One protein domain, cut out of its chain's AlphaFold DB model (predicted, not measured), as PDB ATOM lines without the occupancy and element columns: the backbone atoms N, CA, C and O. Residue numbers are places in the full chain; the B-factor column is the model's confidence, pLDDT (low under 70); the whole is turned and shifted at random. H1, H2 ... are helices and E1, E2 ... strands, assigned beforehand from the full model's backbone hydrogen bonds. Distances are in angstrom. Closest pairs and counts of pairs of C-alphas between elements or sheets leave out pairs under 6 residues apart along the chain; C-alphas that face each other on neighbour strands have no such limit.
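Overview. This is residues 21 to 51 and 66 to 168 of the 173 residues of an uncharacterized protein of Bradyrhizobium sp. LMTR 3 (UniProt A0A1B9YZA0). One long sheet of six strands, strongly twisted and curled like part of a barrel, makes a wall, and the helix H2 lies slantwise over one face at its E6 and E5 end, giving two layers. The short helix H1 stands beside the strands. The printed part has 134 residues with elements in the order E1 H1 E2 E3 E4 H2 E5 E6; the mixed sheet runs E3 E4 E2 E1 E6 E5, and the class is mixed, helices and strands. It is only just compact, close to loose, with a radius of gyration of the C-alphas of 16.7 A, and elongated, spanning 54 by 33 by 24 A.

Arrangement. Start at E1, residues 37 to 44, which bends by 56 degrees at residue 40. H1, residues 46 to 49, stands at the sheet's level, height 2.8 A. Look next at E2, residues 74 to 84, antiparallel to E1, with N 42 and O 78 2.8 A apart. E3, residues 96 to 103, and E4, residues 107 to 117, form a hairpin, with N 101 and O 109 2.8 A apart; E4 is antiparallel to E2, N 79 to O 112 2.8 A. E5, residues 147 to 154, and E6, residues 160 to 167, form another hairpin, N 151 to O 163 2.9 A; E6 is parallel to E1, N 43 to O 162 2.9 A. H2, residues 121 to 138, has a height over the sheet of 9.2 A; its closest C-alphas to E6 are Val 125 and Val 165, 6.3 A. Every O i to N i+4 pair in H2 is within hydrogen-bond range; H1 is too short for one.

Along the chain. Find C-alpha 37 at (142.596, 190.768, 150.027), where E1 begins. E2 and E4 each run 28.0 A; from C-alpha 121 at (149.070, 179.647, 133.467) H2 runs 25.6 A.

Size, cuts and confidence. The C-alphas of Gly 86 and Gly 140 are farthest apart, 54.4 A. Residues 52 to 65 are not printed; C-alphas 51 and 66 are 10.1 A apart. The link E2 to E3 is long. Confidence is under 70 at 21 residues, among them 21 to 27.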
ATOM      1  N   ARG A  21     149.926 186.359 165.119       64.19
ATOM      2  CA  ARG A  21     149.654 187.651 164.449       64.19
ATOM      3  C   ARG A  21     150.502 187.852 163.190       64.19
ATOM      4  O   ARG A  21     150.741 188.975 162.760       64.19
ATOM      5  N   ALA A  22     150.940 186.752 162.573       64.44
ATOM      6  CA  ALA A  22     151.705 186.759 161.325       64.44
ATOM      7  C   ALA A  22     151.046 187.602 160.215       64.44
ATOM      8  O   ALA A  22     151.715 188.230 159.402       64.44
ATOM      9  N   TRP A  23     149.717 187.647 160.207       63.81
ATOM     10  CA  TRP A  23     148.920 188.399 159.246       63.81
ATOM     11  C   TRP A  23     148.982 189.931 159.432       63.81
ATOM     12  O   TRP A  23     148.447 190.654 158.601       63.81
ATOM     13  N   GLU A  24     149.603 190.464 160.486       66.19
ATOM     14  CA  GLU A  24     149.713 191.919 160.705       66.19
ATOM     15  C   GLU A  24     150.971 192.537 160.102       66.19
ATOM     16  O   GLU A  24     150.984 193.715 159.766       66.19
ATOM     17  N   ILE A  25     152.010 191.723 159.937       63.97
ATOM     18  CA  ILE A  25     153.338 192.116 159.431       63.97
ATOM     19  C   ILE A  25     153.673 191.441 158.114       63.97
ATOM     20  O   ILE A  25     154.829 191.310 157.721       63.97
ATOM     21  N   TRP A  26     152.658 190.940 157.433       69.69
ATOM     22  CA  TRP A  26     152.821 190.533 156.058       69.69
ATOM     23  C   TRP A  26     152.783 191.755 155.139       69.69
ATOM     24  O   TRP A  26     152.088 192.738 155.401       69.69
ATOM     25  N   ASP A  27     153.543 191.674 154.050       68.62
ATOM     26  CA  ASP A  27     153.495 192.653 152.971       68.62
ATOM     27  C   ASP A  27     152.173 192.476 152.214       68.62
ATOM     28  O   ASP A  27     152.039 191.629 151.327       68.62
ATOM     29  N   LYS A  28     151.148 193.164 152.716       73.25
ATOM     30  CA  LYS A  28     149.756 192.995 152.319       73.25
ATOM     31  C   LYS A  28     149.560 193.532 150.895       73.25
ATOM     32  O   LYS A  28     149.698 194.742 150.703       73.25
ATOM     33  N   PRO A  29     149.147 192.695 149.924       75.31
ATOM     34  CA  PRO A  29     148.838 193.184 148.588       75.31
ATOM     35  C   PRO A  29     147.615 194.118 148.618       75.31
ATOM     36  O   PRO A  29     146.798 194.056 149.554       75.31
ATOM     37  N   PRO A  30     147.462 194.994 147.608       78.56
ATOM     38  CA  PRO A  30     146.254 195.792 147.470       78.56
ATOM     39  C   PRO A  30     145.010 194.886 147.404       78.56
ATOM     40  O   PRO A  30     145.099 193.732 146.974       78.56
ATOM     41  N   PRO A  31     143.835 195.372 147.845       81.75
ATOM     42  CA  PRO A  31     142.596 194.616 147.710       81.75
ATOM     43  C   PRO A  31     142.352 194.225 146.248       81.75
ATOM     44  O   PRO A  31     142.386 195.079 145.365       81.75
ATOM     45  N   ALA A  32     142.087 192.940 146.009       78.00
ATOM     46  CA  ALA A  32     141.767 192.427 144.677       78.00
ATOM     47  C   ALA A  32     140.288 192.660 144.322       78.00
ATOM     48  O   ALA A  32     139.938 192.778 143.153       78.00
ATOM     49  N   LEU A  33     139.428 192.743 145.344       79.50
ATOM     50  CA  LEU A  33     138.015 193.114 145.264       79.50
ATOM     51  C   LEU A  33     137.660 194.032 146.448       79.50
ATOM     52  O   LEU A  33     138.418 194.084 147.426       79.50
ATOM     53  N   PRO A  34     136.507 194.729 146.424       82.56
ATOM     54  CA  PRO A  34     136.044 195.515 147.565       82.56
ATOM     55  C   PRO A  34     136.034 194.692 148.862       82.56
ATOM     56  O   PRO A  34     135.308 193.713 148.990       82.56
ATOM     57  N   GLY A  35     136.885 195.071 149.818       84.06
ATOM     58  CA  GLY A  35     136.993 194.411 151.124       84.06
ATOM     59  C   GLY A  35     137.723 193.060 151.141       84.06
ATOM     60  O   GLY A  35     137.928 192.517 152.227       84.06
ATOM     61  N   VAL A  36     138.162 192.532 149.995       87.81
ATOM     62  CA  VAL A  36     138.825 191.223 149.908       87.81
ATOM     63  C   VAL A  36     140.281 191.389 149.506       87.81
ATOM     64  O   VAL A  36     140.610 191.966 148.468       87.81
ATOM     65  N   ILE A  37     141.166 190.828 150.322       88.25
ATOM     66  CA  ILE A  37     142.596 190.768 150.027       88.25
ATOM     67  C   ILE A  37     142.934 189.323 149.703       88.25
ATOM     68  O   ILE A  37     142.761 188.452 150.554       88.25
ATOM     69  N   VAL A  38     143.444 189.068 148.503       87.50
ATOM     70  CA  VAL A  38     143.953 187.743 148.142       87.50
ATOM     71  C   VAL A  38     145.380 187.641 148.654       87.50
ATOM     72  O   VAL A  38     146.292 188.277 148.135       87.50
ATOM     73  N   ALA A  39     145.561 186.865 149.715       84.25
ATOM     74  CA  ALA A  39     146.836 186.723 150.388       84.25
ATOM     75  C   ALA A  39     147.810 185.825 149.637       84.25
ATOM     76  O   ALA A  39     149.017 186.075 149.578       84.25
ATOM     77  N   PHE A  40     147.264 184.738 149.115       85.94
ATOM     78  CA  PHE A  40     148.017 183.681 148.482       85.94
ATOM     79  C   PHE A  40     147.099 182.897 147.560       85.94
ATOM     80  O   PHE A  40     145.923 182.727 147.881       85.94
ATOM     81  N   SER A  41     147.640 182.383 146.462       88.44
ATOM     82  CA  SER A  41     146.891 181.544 145.524       88.44
ATOM     83  C   SER A  41     147.695 180.318 145.118       88.44
ATOM     84  O   SER A  41     148.850 180.430 144.720       88.44
ATOM     85  N   ILE A  42     147.078 179.143 145.167       87.56
ATOM     86  CA  ILE A  42     147.646 177.900 144.645       87.56
ATOM     87  C   ILE A  42     146.902 177.541 143.371       87.56
ATOM     88  O   ILE A  42     145.677 177.435 143.375       87.56
ATOM     89  N   TYR A  43     147.647 177.358 142.290       86.12
ATOM     90  CA  TYR A  43     147.109 176.988 140.992       86.12
ATOM     91  C   TYR A  43     147.147 175.477 140.822       86.12
ATOM     92  O   TYR A  43     148.189 174.851 141.026       86.12
ATOM     93  N   PHE A  44     146.017 174.928 140.384       82.81
ATOM     94  CA  PHE A  44     145.850 173.531 140.009       82.81
ATOM     95  C   PHE A  44     145.433 173.466 138.537       82.81
ATOM     96  O   PHE A  44     144.240 173.358 138.238       82.81
ATOM     97  N   PRO A  45     146.391 173.576 137.598       78.62
ATOM     98  CA  PRO A  45     146.087 173.417 136.184       78.62
ATOM     99  C   PRO A  45     145.536 172.014 135.933       78.62
ATOM    100  O   PRO A  45     146.040 171.025 136.479       78.62
ATOM    101  N   ALA A  46     144.495 171.926 135.102       73.69
ATOM    102  CA  ALA A  46     143.799 170.667 134.865       73.69
ATOM    103  C   ALA A  46     144.714 169.594 134.241       73.69
ATOM    104  O   ALA A  46     144.575 168.414 134.556       73.69
ATOM    105  N   SER A  47     145.685 170.017 133.424       66.81
ATOM    106  CA  SER A  47     146.693 169.149 132.804       66.81
ATOM    107  C   SER A  47     147.603 168.440 133.808       66.81
ATOM    108  O   SER A  47     148.186 167.414 133.479       66.81
ATOM    109  N   GLU A  48     147.741 168.970 135.026       70.69
ATOM    110  CA  GLU A  48     148.770 168.518 135.963       70.69
ATOM    111  C   GLU A  48     148.204 167.683 137.120       70.69
ATOM    112  O   GLU A  48     148.810 166.687 137.511       70.69
ATOM    113  N   PHE A  49     147.056 168.080 137.691       69.75
ATOM    114  CA  PHE A  49     146.586 167.557 138.990       69.75
ATOM    115  C   PHE A  49     145.182 166.956 138.985       69.75
ATOM    116  O   PHE A  49     144.634 166.659 140.051       69.75
ATOM    117  N   VAL A  50     144.566 166.768 137.816       73.00
ATOM    118  CA  VAL A  50     143.239 166.147 137.764       73.00
ATOM    119  C   VAL A  50     143.375 164.645 137.949       73.00
ATOM    120  O   VAL A  50     143.814 163.920 137.063       73.00
ATOM    121  N   LEU A  51     142.940 164.172 139.114       70.44
ATOM    122  CA  LEU A  51     142.746 162.747 139.351       70.44
ATOM    123  C   LEU A  51     141.455 162.292 138.680       70.44
ATOM    124  O   LEU A  51     140.382 162.836 138.968       70.44
ATOM    125  N   VAL A  66     136.534 167.148 147.708       76.44
ATOM    126  CA  VAL A  66     136.785 167.122 146.267       76.44
ATOM    127  C   VAL A  66     136.357 168.456 145.678       76.44
ATOM    128  O   VAL A  66     135.203 168.854 145.817       76.44
ATOM    129  N   VAL A  67     137.288 169.116 145.002       78.69
ATOM    130  CA  VAL A  67     137.017 170.299 144.187       78.69
ATOM    131  C   VAL A  67     136.921 169.842 142.736       78.69
ATOM    132  O   VAL A  67     137.767 169.076 142.269       78.69
ATOM    133  N   SER A  68     135.869 170.261 142.038       76.62
ATOM    134  CA  SER A  68     135.726 169.984 140.609       76.62
ATOM    135  C   SER A  68     136.845 170.665 139.824       76.62
ATOM    136  O   SER A  68     137.239 171.787 140.138       76.62
ATOM    137  N   SER A  69     137.351 169.985 138.796       77.31
ATOM    138  CA  SER A  69     138.262 170.606 137.836       77.31
ATOM    139  C   SER A  69     137.563 171.765 137.137       77.31
ATOM    140  O   SER A  69     136.379 171.649 136.807       77.31
ATOM    141  N   ALA A  70     138.302 172.841 136.887       82.94
ATOM    142  CA  ALA A  70     137.786 173.988 136.164       82.94
ATOM    143  C   ALA A  70     137.329 173.620 134.743       82.94
ATOM    144  O   ALA A  70     137.844 172.674 134.136       82.94
ATOM    145  N   ALA A  71     136.368 174.378 134.216       81.75
ATOM    146  CA  ALA A  71     135.954 174.268 132.819       81.75
ATOM    147  C   ALA A  71     137.109 174.568 131.836       81.75
ATOM    148  O   ALA A  71     138.098 175.215 132.179       81.75
ATOM    149  N   VAL A  72     136.971 174.124 130.580       80.56
ATOM    150  CA  VAL A  72     137.954 174.412 129.516       80.56
ATOM    151  C   VAL A  72     138.153 175.927 129.377       80.56
ATOM    152  O   VAL A  72     137.180 176.674 129.289       80.56
ATOM    153  N   GLY A  73     139.412 176.373 129.350       81.75
ATOM    154  CA  GLY A  73     139.782 177.797 129.324       81.75
ATOM    155  C   GLY A  73     139.894 178.452 130.707       81.75
ATOM    156  O   GLY A  73     140.219 179.636 130.800       81.75
ATOM    157  N   PHE A  74     139.665 177.693 131.781       85.50
ATOM    158  CA  PHE A  74     139.821 178.134 133.161       85.50
ATOM    159  C   PHE A  74     140.816 177.246 133.910       85.50
ATOM    160  O   PHE A  74     141.066 176.096 133.553       85.50
ATOM    161  N   THR A  75     141.375 177.782 134.990       86.44
ATOM    162  CA  THR A  75     142.212 177.041 135.936       86.44
ATOM    163  C   THR A  75     141.584 177.077 137.322       86.44
ATOM    164  O   THR A  75     141.146 178.134 137.785       86.44
ATOM    165  N   THR A  76     141.573 175.931 138.007       87.50
ATOM    166  CA  THR A  76     141.171 175.864 139.413       87.50
ATOM    167  C   THR A  76     142.249 176.521 140.266       87.50
ATOM    168  O   THR A  76     143.425 176.151 140.210       87.50
ATOM    169  N   VAL A  77     141.847 177.481 141.087       87.88
ATOM    170  CA  VAL A  77     142.717 178.183 142.027       87.88
ATOM    171  C   VAL A  77     142.153 178.045 143.424       87.88
ATOM    172  O   VAL A  77     140.961 178.218 143.651       87.88
ATOM    173  N   VAL A  78     143.029 177.760 144.381       89.56
ATOM    174  CA  VAL A  78     142.707 177.863 145.800       89.56
ATOM    175  C   VAL A  78     143.356 179.124 146.340       89.56
ATOM    176  O   VAL A  78     144.581 179.211 146.423       89.56
ATOM    177  N   SER A  79     142.538 180.101 146.709       89.88
ATOM    178  CA  SER A  79     142.991 181.371 147.264       89.88
ATOM    179  C   SER A  79     142.746 181.437 148.763       89.88
ATOM    180  O   SER A  79     141.669 181.103 149.253       89.88
ATOM    181  N   LEU A  80     143.754 181.911 149.489       90.62
ATOM    182  CA  LEU A  80     143.603 182.387 150.854       90.62
ATOM    183  C   LEU A  80     143.204 183.861 150.791       90.62
ATOM    184  O   LEU A  80     143.998 184.701 150.371       90.62
ATOM    185  N   CYS A  81     141.987 184.173 151.207       89.62
ATOM    186  CA  CYS A  81     141.431 185.518 151.214       89.62
ATOM    187  C   CYS A  81     141.322 186.042 152.645       89.62
ATOM    188  O   CYS A  81     140.927 185.310 153.547       89.62
ATOM    189  N   ILE A  82     141.629 187.319 152.854       89.56
ATOM    190  CA  ILE A  82     141.401 188.015 154.121       89.56
ATOM    191  C   ILE A  82     140.225 188.972 153.945       89.56
ATOM    192  O   ILE A  82     140.248 189.829 153.057       89.56
ATOM    193  N   THR A  83     139.221 188.832 154.809       90.75
ATOM    194  CA  THR A  83     137.984 189.623 154.812       90.75
ATOM    195  C   THR A  83     137.667 190.162 156.204       90.75
ATOM    196  O   THR A  83     138.301 189.780 157.188       90.75
ATOM    197  N   ALA A  84     136.654 191.023 156.314       90.25
ATOM    198  CA  ALA A  84     135.967 191.256 157.584       90.25
ATOM    199  C   ALA A  84     135.241 189.977 158.055       90.25
ATOM    200  O   ALA A  84     134.799 189.162 157.235       90.25
ATOM    201  N   ALA A  85     135.109 189.807 159.369       82.38
ATOM    202  CA  ALA A  85     134.322 188.747 159.987       82.38
ATOM    203  C   ALA A  85     132.845 188.914 159.588       82.38
ATOM    204  O   ALA A  85     132.289 190.007 159.675       82.38
ATOM    205  N   GLY A  86     132.229 187.847 159.077       79.88
ATOM    206  CA  GLY A  86     130.851 187.863 158.563       79.88
ATOM    207  C   GLY A  86     130.700 188.217 157.078       79.88
ATOM    208  O   GLY A  86     129.651 187.944 156.504       79.88
ATOM    209  N   MET A  87     131.740 188.732 156.416       82.94
ATOM    210  CA  MET A  87     131.716 188.905 154.960       82.94
ATOM    211  C   MET A  87     132.068 187.582 154.282       82.94
ATOM    212  O   MET A  87     133.178 187.087 154.477       82.94
ATOM    213  N   GLY A  88     131.131 187.009 153.526       77.81
ATOM    214  CA  GLY A  88     131.400 185.885 152.629       77.81
ATOM    215  C   GLY A  88     132.216 186.322 151.413       77.81
ATOM    216  O   GLY A  88     132.304 187.510 151.105       77.81
ATOM    217  N   VAL A  89     132.819 185.360 150.722       72.44
ATOM    218  CA  VAL A  89     133.488 185.609 149.443       72.44
ATOM    219  C   VAL A  89     132.881 184.671 148.421       72.44
ATOM    220  O   VAL A  89     133.133 183.470 148.446       72.44
ATOM    221  N   GLU A  90     132.098 185.239 147.518       68.94
ATOM    222  CA  GLU A  90     131.612 184.548 146.333       68.94
ATOM    223  C   GLU A  90     132.354 185.134 145.136       68.94
ATOM    224  O   GLU A  90     132.346 186.346 144.918       68.94
ATOM    225  N   HIS A  91     133.067 184.282 144.400       60.22
ATOM    226  CA  HIS A  91     133.801 184.698 143.201       60.22
ATOM    227  C   HIS A  91     133.056 184.296 141.919       60.22
ATOM    228  O   HIS A  91     133.224 184.929 140.882       60.22
ATOM    229  N   SER A  92     132.206 183.267 141.999       59.25
ATOM    230  CA  SER A  92     131.372 182.744 140.910       59.25
ATOM    231  C   SER A  92     130.443 181.634 141.431       59.25
ATOM    232  O   SER A  92     130.641 181.113 142.533       59.25
ATOM    233  N   ASN A  93     129.510 181.168 140.591       58.22
ATOM    234  CA  ASN A  93     128.718 179.945 140.828       58.22
ATOM    235  C   ASN A  93     129.574 178.669 140.988       58.22
ATOM    236  O   ASN A  93     129.049 177.617 141.343       58.22
ATOM    237  N   THR A  94     130.874 178.747 140.697       65.25
ATOM    238  CA  THR A  94     131.844 177.647 140.799       65.25
ATOM    239  C   THR A  94     132.800 177.806 141.983       65.25
ATOM    240  O   THR A  94     133.655 176.948 142.203       65.25
ATOM    241  N   SER A  95     132.646 178.869 142.782       78.00
ATOM    242  CA  SER A  95     133.443 179.073 143.991       78.00
ATOM    243  C   SER A  95     132.925 178.244 145.173       78.00
ATOM    244  O   SER A  95     131.721 178.111 145.388       78.00
ATOM    245  N   SER A  96     133.841 177.660 145.944       83.75
ATOM    246  CA  SER A  96     133.539 176.835 147.114       83.75
ATOM    247  C   SER A  96     134.467 177.193 148.271       83.75
ATOM    248  O   SER A  96     135.692 177.111 148.152       83.75
ATOM    249  N   GLU A  97     133.888 177.574 149.412       88.25
ATOM    250  CA  GLU A  97     134.656 177.796 150.635       88.25
ATOM    251  C   GLU A  97     135.087 176.452 151.240       88.25
ATOM    252  O   GLU A  97     134.282 175.613 151.657       88.25
ATOM    253  N   LEU A  98     136.399 176.248 151.297       87.31
ATOM    254  CA  LEU A  98     137.030 175.066 151.872       87.31
ATOM    255  C   LEU A  98     137.164 175.178 153.393       87.31
ATOM    256  O   LEU A  98     137.145 174.160 154.084       87.31
ATOM    257  N   GLY A  99     137.263 176.402 153.910       88.44
ATOM    258  CA  GLY A  99     137.284 176.681 155.337       88.44
ATOM    259  C   GLY A  99     137.431 178.166 155.644       88.44
ATOM    260  O   GLY A  99     137.831 178.957 154.790       88.44
ATOM    261  N   ALA A 100     137.140 178.514 156.891       90.06
ATOM    262  CA  ALA A 100     137.280 179.853 157.435       90.06
ATOM    263  C   ALA A 100     137.958 179.782 158.806       90.06
ATOM    264  O   ALA A 100     137.782 178.815 159.551       90.06
ATOM    265  N   PHE A 101     138.751 180.797 159.122       87.38
ATOM    266  CA  PHE A 101     139.458 180.928 160.384       87.38
ATOM    267  C   PHE A 101     139.391 182.378 160.853       87.38
ATOM    268  O   PHE A 101     139.830 183.288 160.146       87.38
ATOM    269  N   ASP A 102     138.852 182.590 162.047       85.25
ATOM    270  CA  ASP A 102     138.745 183.926 162.616       85.25
ATOM    271  C   ASP A 102     140.125 184.474 162.973       85.25
ATOM    272  O   ASP A 102     140.954 183.825 163.613       85.25
ATOM    273  N   LEU A 103     140.367 185.704 162.540       81.88
ATOM    274  CA  LEU A 103     141.546 186.476 162.892       81.88
ATOM    275  C   LEU A 103     141.151 187.537 163.922       81.88
ATOM    276  O   LEU A 103     139.979 187.882 164.084       81.88
ATOM    277  N   ALA A 104     142.145 188.098 164.609       76.69
ATOM    278  CA  ALA A 104     141.893 189.237 165.481       76.69
ATOM    279  C   ALA A 104     141.410 190.471 164.684       76.69
ATOM    280  O   ALA A 104     141.439 190.507 163.450       76.69
ATOM    281  N   ASP A 105     140.926 191.477 165.415       80.69
ATOM    282  CA  ASP A 105     140.385 192.734 164.877       80.69
ATOM    283  C   ASP A 105     139.185 192.562 163.930       80.69
ATOM    284  O   ASP A 105     139.007 193.331 162.984       80.69
ATOM    285  N   GLY A 106     138.356 191.542 164.172       84.31
ATOM    286  CA  GLY A 106     137.135 191.311 163.400       84.31
ATOM    287  C   GLY A 106     137.411 190.952 161.941       84.31
ATOM    288  O   GLY A 106     136.652 191.348 161.058       84.31
ATOM    289  N   LYS A 107     138.507 190.237 161.673       87.44
ATOM    290  CA  LYS A 107     138.861 189.721 160.344       87.44
ATOM    291  C   LYS A 107     138.675 188.213 160.279       87.44
ATOM    292  O   LYS A 107     138.572 187.536 161.293       87.44
ATOM    293  N   CYS A 108     138.667 187.682 159.066       89.56
ATOM    294  CA  CYS A 108     138.562 186.257 158.810       89.56
ATOM    295  C   CYS A 108     139.488 185.880 157.649       89.56
ATOM    296  O   CYS A 108     139.551 186.588 156.641       89.56
ATOM    297  N   ALA A 109     140.226 184.786 157.809       89.50
ATOM    298  CA  ALA A 109     140.958 184.127 156.742       89.50
ATOM    299  C   ALA A 109     140.073 183.033 156.143       89.50
ATOM    300  O   ALA A 109     139.643 182.126 156.850       89.50
ATOM    301  N   ARG A 110     139.818 183.100 154.842       91.00
ATOM    302  CA  ARG A 110     138.955 182.163 154.118       91.00
ATOM    303  C   ARG A 110     139.750 181.467 153.035       91.00
ATOM    304  O   ARG A 110     140.436 182.123 152.256       91.00
ATOM    305  N   LEU A 111     139.661 180.146 152.981       90.56
ATOM    306  CA  LEU A 111     140.264 179.340 151.931       90.56
ATOM    307  C   LEU A 111     139.187 178.998 150.909       90.56
ATOM    308  O   LEU A 111     138.218 178.321 151.241       90.56
ATOM    309  N   ILE A 112     139.343 179.472 149.680       90.31
ATOM    310  CA  ILE A 112     138.297 179.407 148.660       90.31
ATOM    311  C   ILE A 112     138.873 178.762 147.413       90.31
ATOM    312  O   ILE A 112     139.864 179.243 146.869       90.31
ATOM    313  N   ALA A 113     138.245 177.685 146.957       89.69
ATOM    314  CA  ALA A 113     138.460 177.159 145.620       89.69
ATOM    315  C   ALA A 113     137.575 177.925 144.636       89.69
ATOM    316  O   ALA A 113     136.389 178.101 144.897       89.69
ATOM    317  N   HIS A 114     138.127 178.386 143.522       88.31
ATOM    318  CA  HIS A 114     137.385 179.084 142.475       88.31
ATOM    319  C   HIS A 114     138.072 178.911 141.122       88.31
ATOM    320  O   HIS A 114     139.167 178.355 141.025       88.31
ATOM    321  N   GLU A 115     137.400 179.352 140.069       87.81
ATOM    322  CA  GLU A 115     137.924 179.323 138.710       87.81
ATOM    323  C   GLU A 115     138.439 180.707 138.326       87.81
ATOM    324  O   GLU A 115     137.767 181.717 138.538       87.81
ATOM    325  N   VAL A 116     139.611 180.748 137.701       84.75
ATOM    326  CA  VAL A 116     140.118 181.954 137.042       84.75
ATOM    327  C   VAL A 116     140.319 181.673 135.565       84.75
ATOM    328  O   VAL A 116     140.673 180.553 135.192       84.75
ATOM    329  N   VAL A 117     140.104 182.687 134.726       83.75
ATOM    330  CA  VAL A 117     140.418 182.594 133.296       83.75
ATOM    331  C   VAL A 117     141.897 182.251 133.152       83.75
ATOM    332  O   VAL A 117     142.753 182.903 133.759       83.75
ATOM    333  N   ASP A 118     142.191 181.224 132.362       72.56
ATOM    334  CA  ASP A 118     143.562 180.830 132.068       72.56
ATOM    335  C   ASP A 118     144.153 181.796 131.037       72.56
ATOM    336  O   ASP A 118     144.105 181.568 129.831       72.56
ATOM    337  N   THR A 119     144.646 182.941 131.509       70.38
ATOM    338  CA  THR A 119     145.252 183.943 130.626       70.38
ATOM    339  C   THR A 119     146.726 183.671 130.350       70.38
ATOM    340  O   THR A 119     147.264 184.224 129.394       70.38
ATOM    341  N   ASP A 120     147.392 182.863 131.182       77.50
ATOM    342  CA  ASP A 120     148.845 182.687 131.101       77.50
ATOM    343  C   ASP A 120     149.417 181.485 131.884       77.50
ATOM    344  O   ASP A 120     150.632 181.275 131.928       77.50
ATOM    345  N   ILE A 121     148.579 180.693 132.562       79.62
ATOM    346  CA  ILE A 121     149.070 179.647 133.467       79.62
ATOM    347  C   ILE A 121     149.597 178.466 132.668       79.62
ATOM    348  O   ILE A 121     150.686 177.984 132.971       79.62
ATOM    349  N   ALA A 122     148.901 178.061 131.604       77.12
ATOM    350  CA  ALA A 122     149.389 177.022 130.703       77.12
ATOM    351  C   ALA A 122     150.781 177.354 130.131       77.12
ATOM    352  O   ALA A 122     151.689 176.522 130.183       77.12
ATOM    353  N   ARG A 123     150.993 178.592 129.660       82.44
ATOM    354  CA  ARG A 123     152.307 179.043 129.171       82.44
ATOM    355  C   ARG A 123     153.351 179.001 130.286       82.44
ATOM    356  O   ARG A 123     154.442 178.477 130.076       82.44
ATOM    357  N   LYS A 124     153.016 179.490 131.485       81.75
ATOM    358  CA  LYS A 124     153.932 179.488 132.635       81.75
ATOM    359  C   LYS A 124     154.333 178.081 133.076       81.75
ATOM    360  O   LYS A 124     155.493 177.862 133.415       81.75
ATOM    361  N   VAL A 125     153.397 177.133 133.053       82.44
ATOM    362  CA  VAL A 125     153.657 175.713 133.329       82.44
ATOM    363  C   VAL A 125     154.684 175.163 132.339       82.44
ATOM    364  O   VAL A 125     155.647 174.531 132.772       82.44
ATOM    365  N   GLN A 126     154.541 175.458 131.041       83.31
ATOM    366  CA  GLN A 126     155.512 175.023 130.030       83.31
ATOM    367  C   GLN A 126     156.890 175.667 130.227       83.31
ATOM    368  O   GLN A 126     157.887 174.952 130.242       83.31
ATOM    369  N   GLU A 127     156.965 176.977 130.478       85.75
ATOM    370  CA  GLU A 127     158.244 177.652 130.759       85.75
ATOM    371  C   GLU A 127     158.977 177.022 131.952       85.75
ATOM    372  O   GLU A 127     160.172 176.734 131.894       85.75
ATOM    373  N   ILE A 128     158.255 176.800 133.055       83.75
ATOM    374  CA  ILE A 128     158.805 176.187 134.267       83.75
ATOM    375  C   ILE A 128     159.310 174.776 133.957       83.75
ATOM    376  O   ILE A 128     160.420 174.409 134.352       83.75
ATOM    377  N   ARG A 129     158.518 173.995 133.218       81.62
ATOM    378  CA  ARG A 129     158.863 172.634 132.806       81.62
ATOM    379  C   ARG A 129     160.142 172.601 131.972       81.62
ATOM    380  O   ARG A 129     161.010 171.768 132.241       81.62
ATOM    381  N   GLU A 130     160.291 173.503 131.006       85.62
ATOM    382  CA  GLU A 130     161.494 173.617 130.175       85.62
ATOM    383  C   GLU A 130     162.732 173.960 131.009       85.62
ATOM    384  O   GLU A 130     163.757 173.285 130.894       85.62
ATOM    385  N   ILE A 131     162.629 174.955 131.898       85.62
ATOM    386  CA  ILE A 131     163.731 175.378 132.776       85.62
ATOM    387  C   ILE A 131     164.250 174.199 133.605       85.62
ATOM    388  O   ILE A 131     165.459 173.961 133.663       85.62
ATOM    389  N   ILE A 132     163.350 173.434 134.222       80.44
ATOM    390  CA  ILE A 132     163.734 172.321 135.098       80.44
ATOM    391  C   ILE A 132     164.294 171.164 134.289       80.44
ATOM    392  O   ILE A 132     165.320 170.602 134.661       80.44
ATOM    393  N   THR A 133     163.652 170.823 133.173       79.50
ATOM    394  CA  THR A 133     164.119 169.739 132.304       79.50
ATOM    395  C   THR A 133     165.535 170.028 131.811       79.50
ATOM    396  O   THR A 133     166.395 169.148 131.854       79.50
ATOM    397  N   ASN A 134     165.811 171.274 131.420       84.12
ATOM    398  CA  ASN A 134     167.143 171.705 131.007       84.12
ATOM    399  C   ASN A 134     168.149 171.643 132.162       84.12
ATOM    400  O   ASN A 134     169.253 171.137 131.972       84.12
ATOM    401  N   ALA A 135     167.774 172.090 133.363       83.88
ATOM    402  CA  ALA A 135     168.643 172.032 134.537       83.88
ATOM    403  C   ALA A 135     168.973 170.588 134.959       83.88
ATOM    404  O   ALA A 135     170.119 170.282 135.278       83.88
ATOM    405  N   VAL A 136     167.991 169.685 134.938       82.50
ATOM    406  CA  VAL A 136     168.175 168.267 135.285       82.50
ATOM    407  C   VAL A 136     169.090 167.580 134.267       82.50
ATOM    408  O   VAL A 136     170.067 166.941 134.664       82.50
ATOM    409  N   ARG A 137     168.856 167.801 132.964       82.81
ATOM    410  CA  ARG A 137     169.709 167.273 131.885       82.81
ATOM    411  C   ARG A 137     171.137 167.808 131.947       82.81
ATOM    412  O   ARG A 137     172.077 167.039 131.779       82.81
ATOM    413  N   ALA A 138     171.311 169.104 132.215       85.31
ATOM    414  CA  ALA A 138     172.633 169.721 132.335       85.31
ATOM    415  C   ALA A 138     173.472 169.110 133.471       85.31
ATOM    416  O   ALA A 138     174.697 169.113 133.396       85.31
ATOM    417  N   ASN A 139     172.819 168.547 134.491       85.56
ATOM    418  CA  ASN A 139     173.468 167.857 135.605       85.56
ATOM    419  C   ASN A 139     173.552 166.328 135.414       85.56
ATOM    420  O   ASN A 139     173.861 165.613 136.365       85.56
ATOM    421  N   GLY A 140     173.267 165.810 134.211       82.31
ATOM    422  CA  GLY A 140     173.315 164.375 133.905       82.31
ATOM    423  C   GLY A 140     172.241 163.540 134.610       82.31
ATOM    424  O   GLY A 140     172.377 162.323 134.694       82.31
ATOM    425  N   GLY A 141     171.204 164.188 135.147       80.50
ATOM    426  CA  GLY A 141     170.095 163.531 135.826       80.50
ATOM    427  C   GLY A 141     168.880 163.334 134.924       80.50
ATOM    428  O   GLY A 141     168.784 163.884 133.826       80.50
ATOM    429  N   GLU A 142     167.907 162.595 135.447       79.38
ATOM    430  CA  GLU A 142     166.577 162.431 134.868       79.38
ATOM    431  C   GLU A 142     165.532 162.608 135.979       79.38
ATOM    432  O   GLU A 142     165.740 162.164 137.110       79.38
ATOM    433  N   ALA A 143     164.431 163.305 135.687       72.69
ATOM    434  CA  ALA A 143     163.352 163.485 136.653       72.69
ATOM    435  C   ALA A 143     162.447 162.233 136.655       72.69
ATOM    436  O   ALA A 143     161.975 161.846 135.586       72.69
ATOM    437  N   PRO A 144     162.178 161.596 137.810       75.88
ATOM    438  CA  PRO A 144     161.311 160.415 137.878       75.88
ATOM    439  C   PRO A 144     159.878 160.683 137.378       75.88
ATOM    440  O   PRO A 144     159.369 161.747 137.737       75.88
ATOM    441  N   PRO A 145     159.210 159.733 136.669       68.69
ATOM    442  CA  PRO A 145     157.877 159.824 136.016       68.69
ATOM    443  C   PRO A 145     156.744 160.542 136.771       68.69
ATOM    444  O   PRO A 145     155.835 161.113 136.167       68.69
ATOM    445  N   ASP A 146     156.796 160.497 138.098       70.62
ATOM    446  CA  ASP A 146     155.748 160.984 138.996       70.62
ATOM    447  C   ASP A 146     156.248 162.104 139.911       70.62
ATOM    448  O   ASP A 146     155.795 162.274 141.044       70.62
ATOM    449  N   THR A 147     157.224 162.867 139.435       73.88
ATOM    450  CA  THR A 147     157.739 164.017 140.164       73.88
ATOM    451  C   THR A 147     156.741 165.161 140.055       73.88
ATOM    452  O   THR A 147     156.306 165.530 138.973       73.88
ATOM    453  N   PHE A 148     156.403 165.784 141.177       76.62
ATOM    454  CA  PHE A 148     155.628 167.020 141.183       76.62
ATOM    455  C   PHE A 148     156.471 168.122 141.808       76.62
ATOM    456  O   PHE A 148     157.034 167.956 142.891       76.62
ATOM    457  N   GLY A 149     156.577 169.242 141.105       73.94
ATOM    458  CA  GLY A 149     157.228 170.449 141.585       73.94
ATOM    459  C   GLY A 149     156.198 171.517 141.918       73.94
ATOM    460  O   GLY A 149     155.179 171.642 141.243       73.94
ATOM    461  N   TYR A 150     156.487 172.314 142.941       79.00
ATOM    462  CA  TYR A 150     155.718 173.505 143.273       79.00
ATOM    463  C   TYR A 150     156.605 174.737 143.153       79.00
ATOM    464  O   TYR A 150     157.674 174.804 143.761       79.00
ATOM    465  N   PHE A 151     156.145 175.721 142.384       79.88
ATOM    466  CA  PHE A 151     156.939 176.886 142.010       79.88
ATOM    467  C   PHE A 151     156.304 178.148 142.546       79.88
ATOM    468  O   PHE A 151     155.149 178.449 142.244       79.88
ATOM    469  N   LEU A 152     157.078 178.885 143.338       81.19
ATOM    470  CA  LEU A 152     156.676 180.196 143.807       81.19
ATOM    471  C   LEU A 152     156.775 181.190 142.646       81.19
ATOM    472  O   LEU A 152     157.832 181.350 142.038       81.19
ATOM    473  N   ALA A 153     155.673 181.869 142.369       74.12
ATOM    474  CA  ALA A 153     155.586 182.959 141.422       74.12
ATOM    475  C   ALA A 153     155.043 184.213 142.124       74.12
ATOM    476  O   ALA A 153     154.460 184.161 143.213       74.12
ATOM    477  N   HIS A 154     155.291 185.357 141.494       68.06
ATOM    478  CA  HIS A 154     154.753 186.645 141.902       68.06
ATOM    479  C   HIS A 154     153.860 187.162 140.786       68.06
ATOM    480  O   HIS A 154     154.294 187.266 139.636       68.06
ATOM    481  N   ARG A 155     152.612 187.485 141.121       67.88
ATOM    482  CA  ARG A 155     151.696 188.140 140.191       67.88
ATOM    483  C   ARG A 155     151.957 189.653 140.146       67.88
ATOM    484  O   ARG A 155     152.413 190.218 141.142       67.88
ATOM    485  N   PRO A 156     151.614 190.332 139.034       65.62
ATOM    486  CA  PRO A 156     151.718 191.791 138.929       65.62
ATOM    487  C   PRO A 156     150.902 192.557 139.982       65.62
ATOM    488  O   PRO A 156     151.252 193.676 140.333       65.62
ATOM    489  N   ASP A 157     149.834 191.948 140.504       66.44
ATOM    490  CA  ASP A 157     148.988 192.500 141.573       66.44
ATOM    491  C   ASP A 157     149.593 192.347 142.985       66.44
ATOM    492  O   ASP A 157     148.963 192.713 143.976       66.44
ATOM    493  N   GLY A 158     150.816 191.817 143.092       65.50
ATOM    494  CA  GLY A 158     151.525 191.617 144.355       65.50
ATOM    495  C   GLY A 158     151.132 190.340 145.101       65.50
ATOM    496  O   GLY A 158     151.780 190.000 146.095       65.50
ATOM    497  N   ALA A 159     150.126 189.592 144.632       73.06
ATOM    498  CA  ALA A 159     149.769 188.318 145.236       73.06
ATOM    499  C   ALA A 159     150.868 187.278 144.983       73.06
ATOM    500  O   ALA A 159     151.379 187.105 143.870       73.06
ATOM    501  N   ARG A 160     151.219 186.546 146.041       79.38
ATOM    502  CA  ARG A 160     152.128 185.402 145.946       79.38
ATOM    503  C   ARG A 160     151.333 184.197 145.479       79.38
ATOM    504  O   ARG A 160     150.251 183.929 146.006       79.38
ATOM    505  N   ASN A 161     151.874 183.455 144.528       81.00
ATOM    506  CA  ASN A 161     151.226 182.248 144.060       81.00
ATOM    507  C   ASN A 161     152.175 181.069 143.960       81.00
ATOM    508  O   ASN A 161     153.388 181.218 143.866       81.00
ATOM    509  N   LEU A 162     151.590 179.883 144.007       83.88
ATOM    510  CA  LEU A 162     152.304 178.627 143.917       83.88
ATOM    511  C   LEU A 162     151.652 177.793 142.824       83.88
ATOM    512  O   LEU A 162     150.446 177.556 142.845       83.88
ATOM    513  N   ILE A 163     152.443 177.434 141.823       83.50
ATOM    514  CA  ILE A 163     151.989 176.685 140.654       83.50
ATOM    515  C   ILE A 163     152.560 175.287 140.784       83.50
ATOM    516  O   ILE A 163     153.776 175.124 140.893       83.50
ATOM    517  N   GLY A 164     151.691 174.285 140.821       80.31
ATOM    518  CA  GLY A 164     152.141 172.909 140.708       80.31
ATOM    519  C   GLY A 164     152.440 172.554 139.248       80.31
ATOM    520  O   GLY A 164     151.742 173.013 138.347       80.31
ATOM    521  N   VAL A 165     153.452 171.721 139.017       81.31
ATOM    522  CA  VAL A 165     153.795 171.167 137.699       81.31
ATOM    523  C   VAL A 165     154.230 169.713 137.868       81.31
ATOM    524  O   VAL A 165     155.029 169.415 138.758       81.31
ATOM    525  N   ARG A 166     153.734 168.808 137.023       78.00
ATOM    526  CA  ARG A 166     154.205 167.420 136.935       78.00
ATOM    527  C   ARG A 166     155.451 167.318 136.044       78.00
ATOM    528  O   ARG A 166     155.586 168.024 135.044       78.00
ATOM    529  N   LEU A 167     156.361 166.431 136.430       72.81
ATOM    530  CA  LEU A 167     157.642 166.096 135.812       72.81
ATOM    531  C   LEU A 167     157.825 164.564 135.837       72.81
ATOM    532  O   LEU A 167     157.356 163.923 136.777       72.81
ATOM    533  N   PRO A 168     158.534 163.963 134.868       65.00
ATOM    534  CA  PRO A 168     159.185 164.522 133.705       65.00
ATOM    535  C   PRO A 168     158.153 164.785 132.613       65.00
ATOM    536  O   PRO A 168     156.962 164.516 132.755       65.00
TER     537      PRO A 168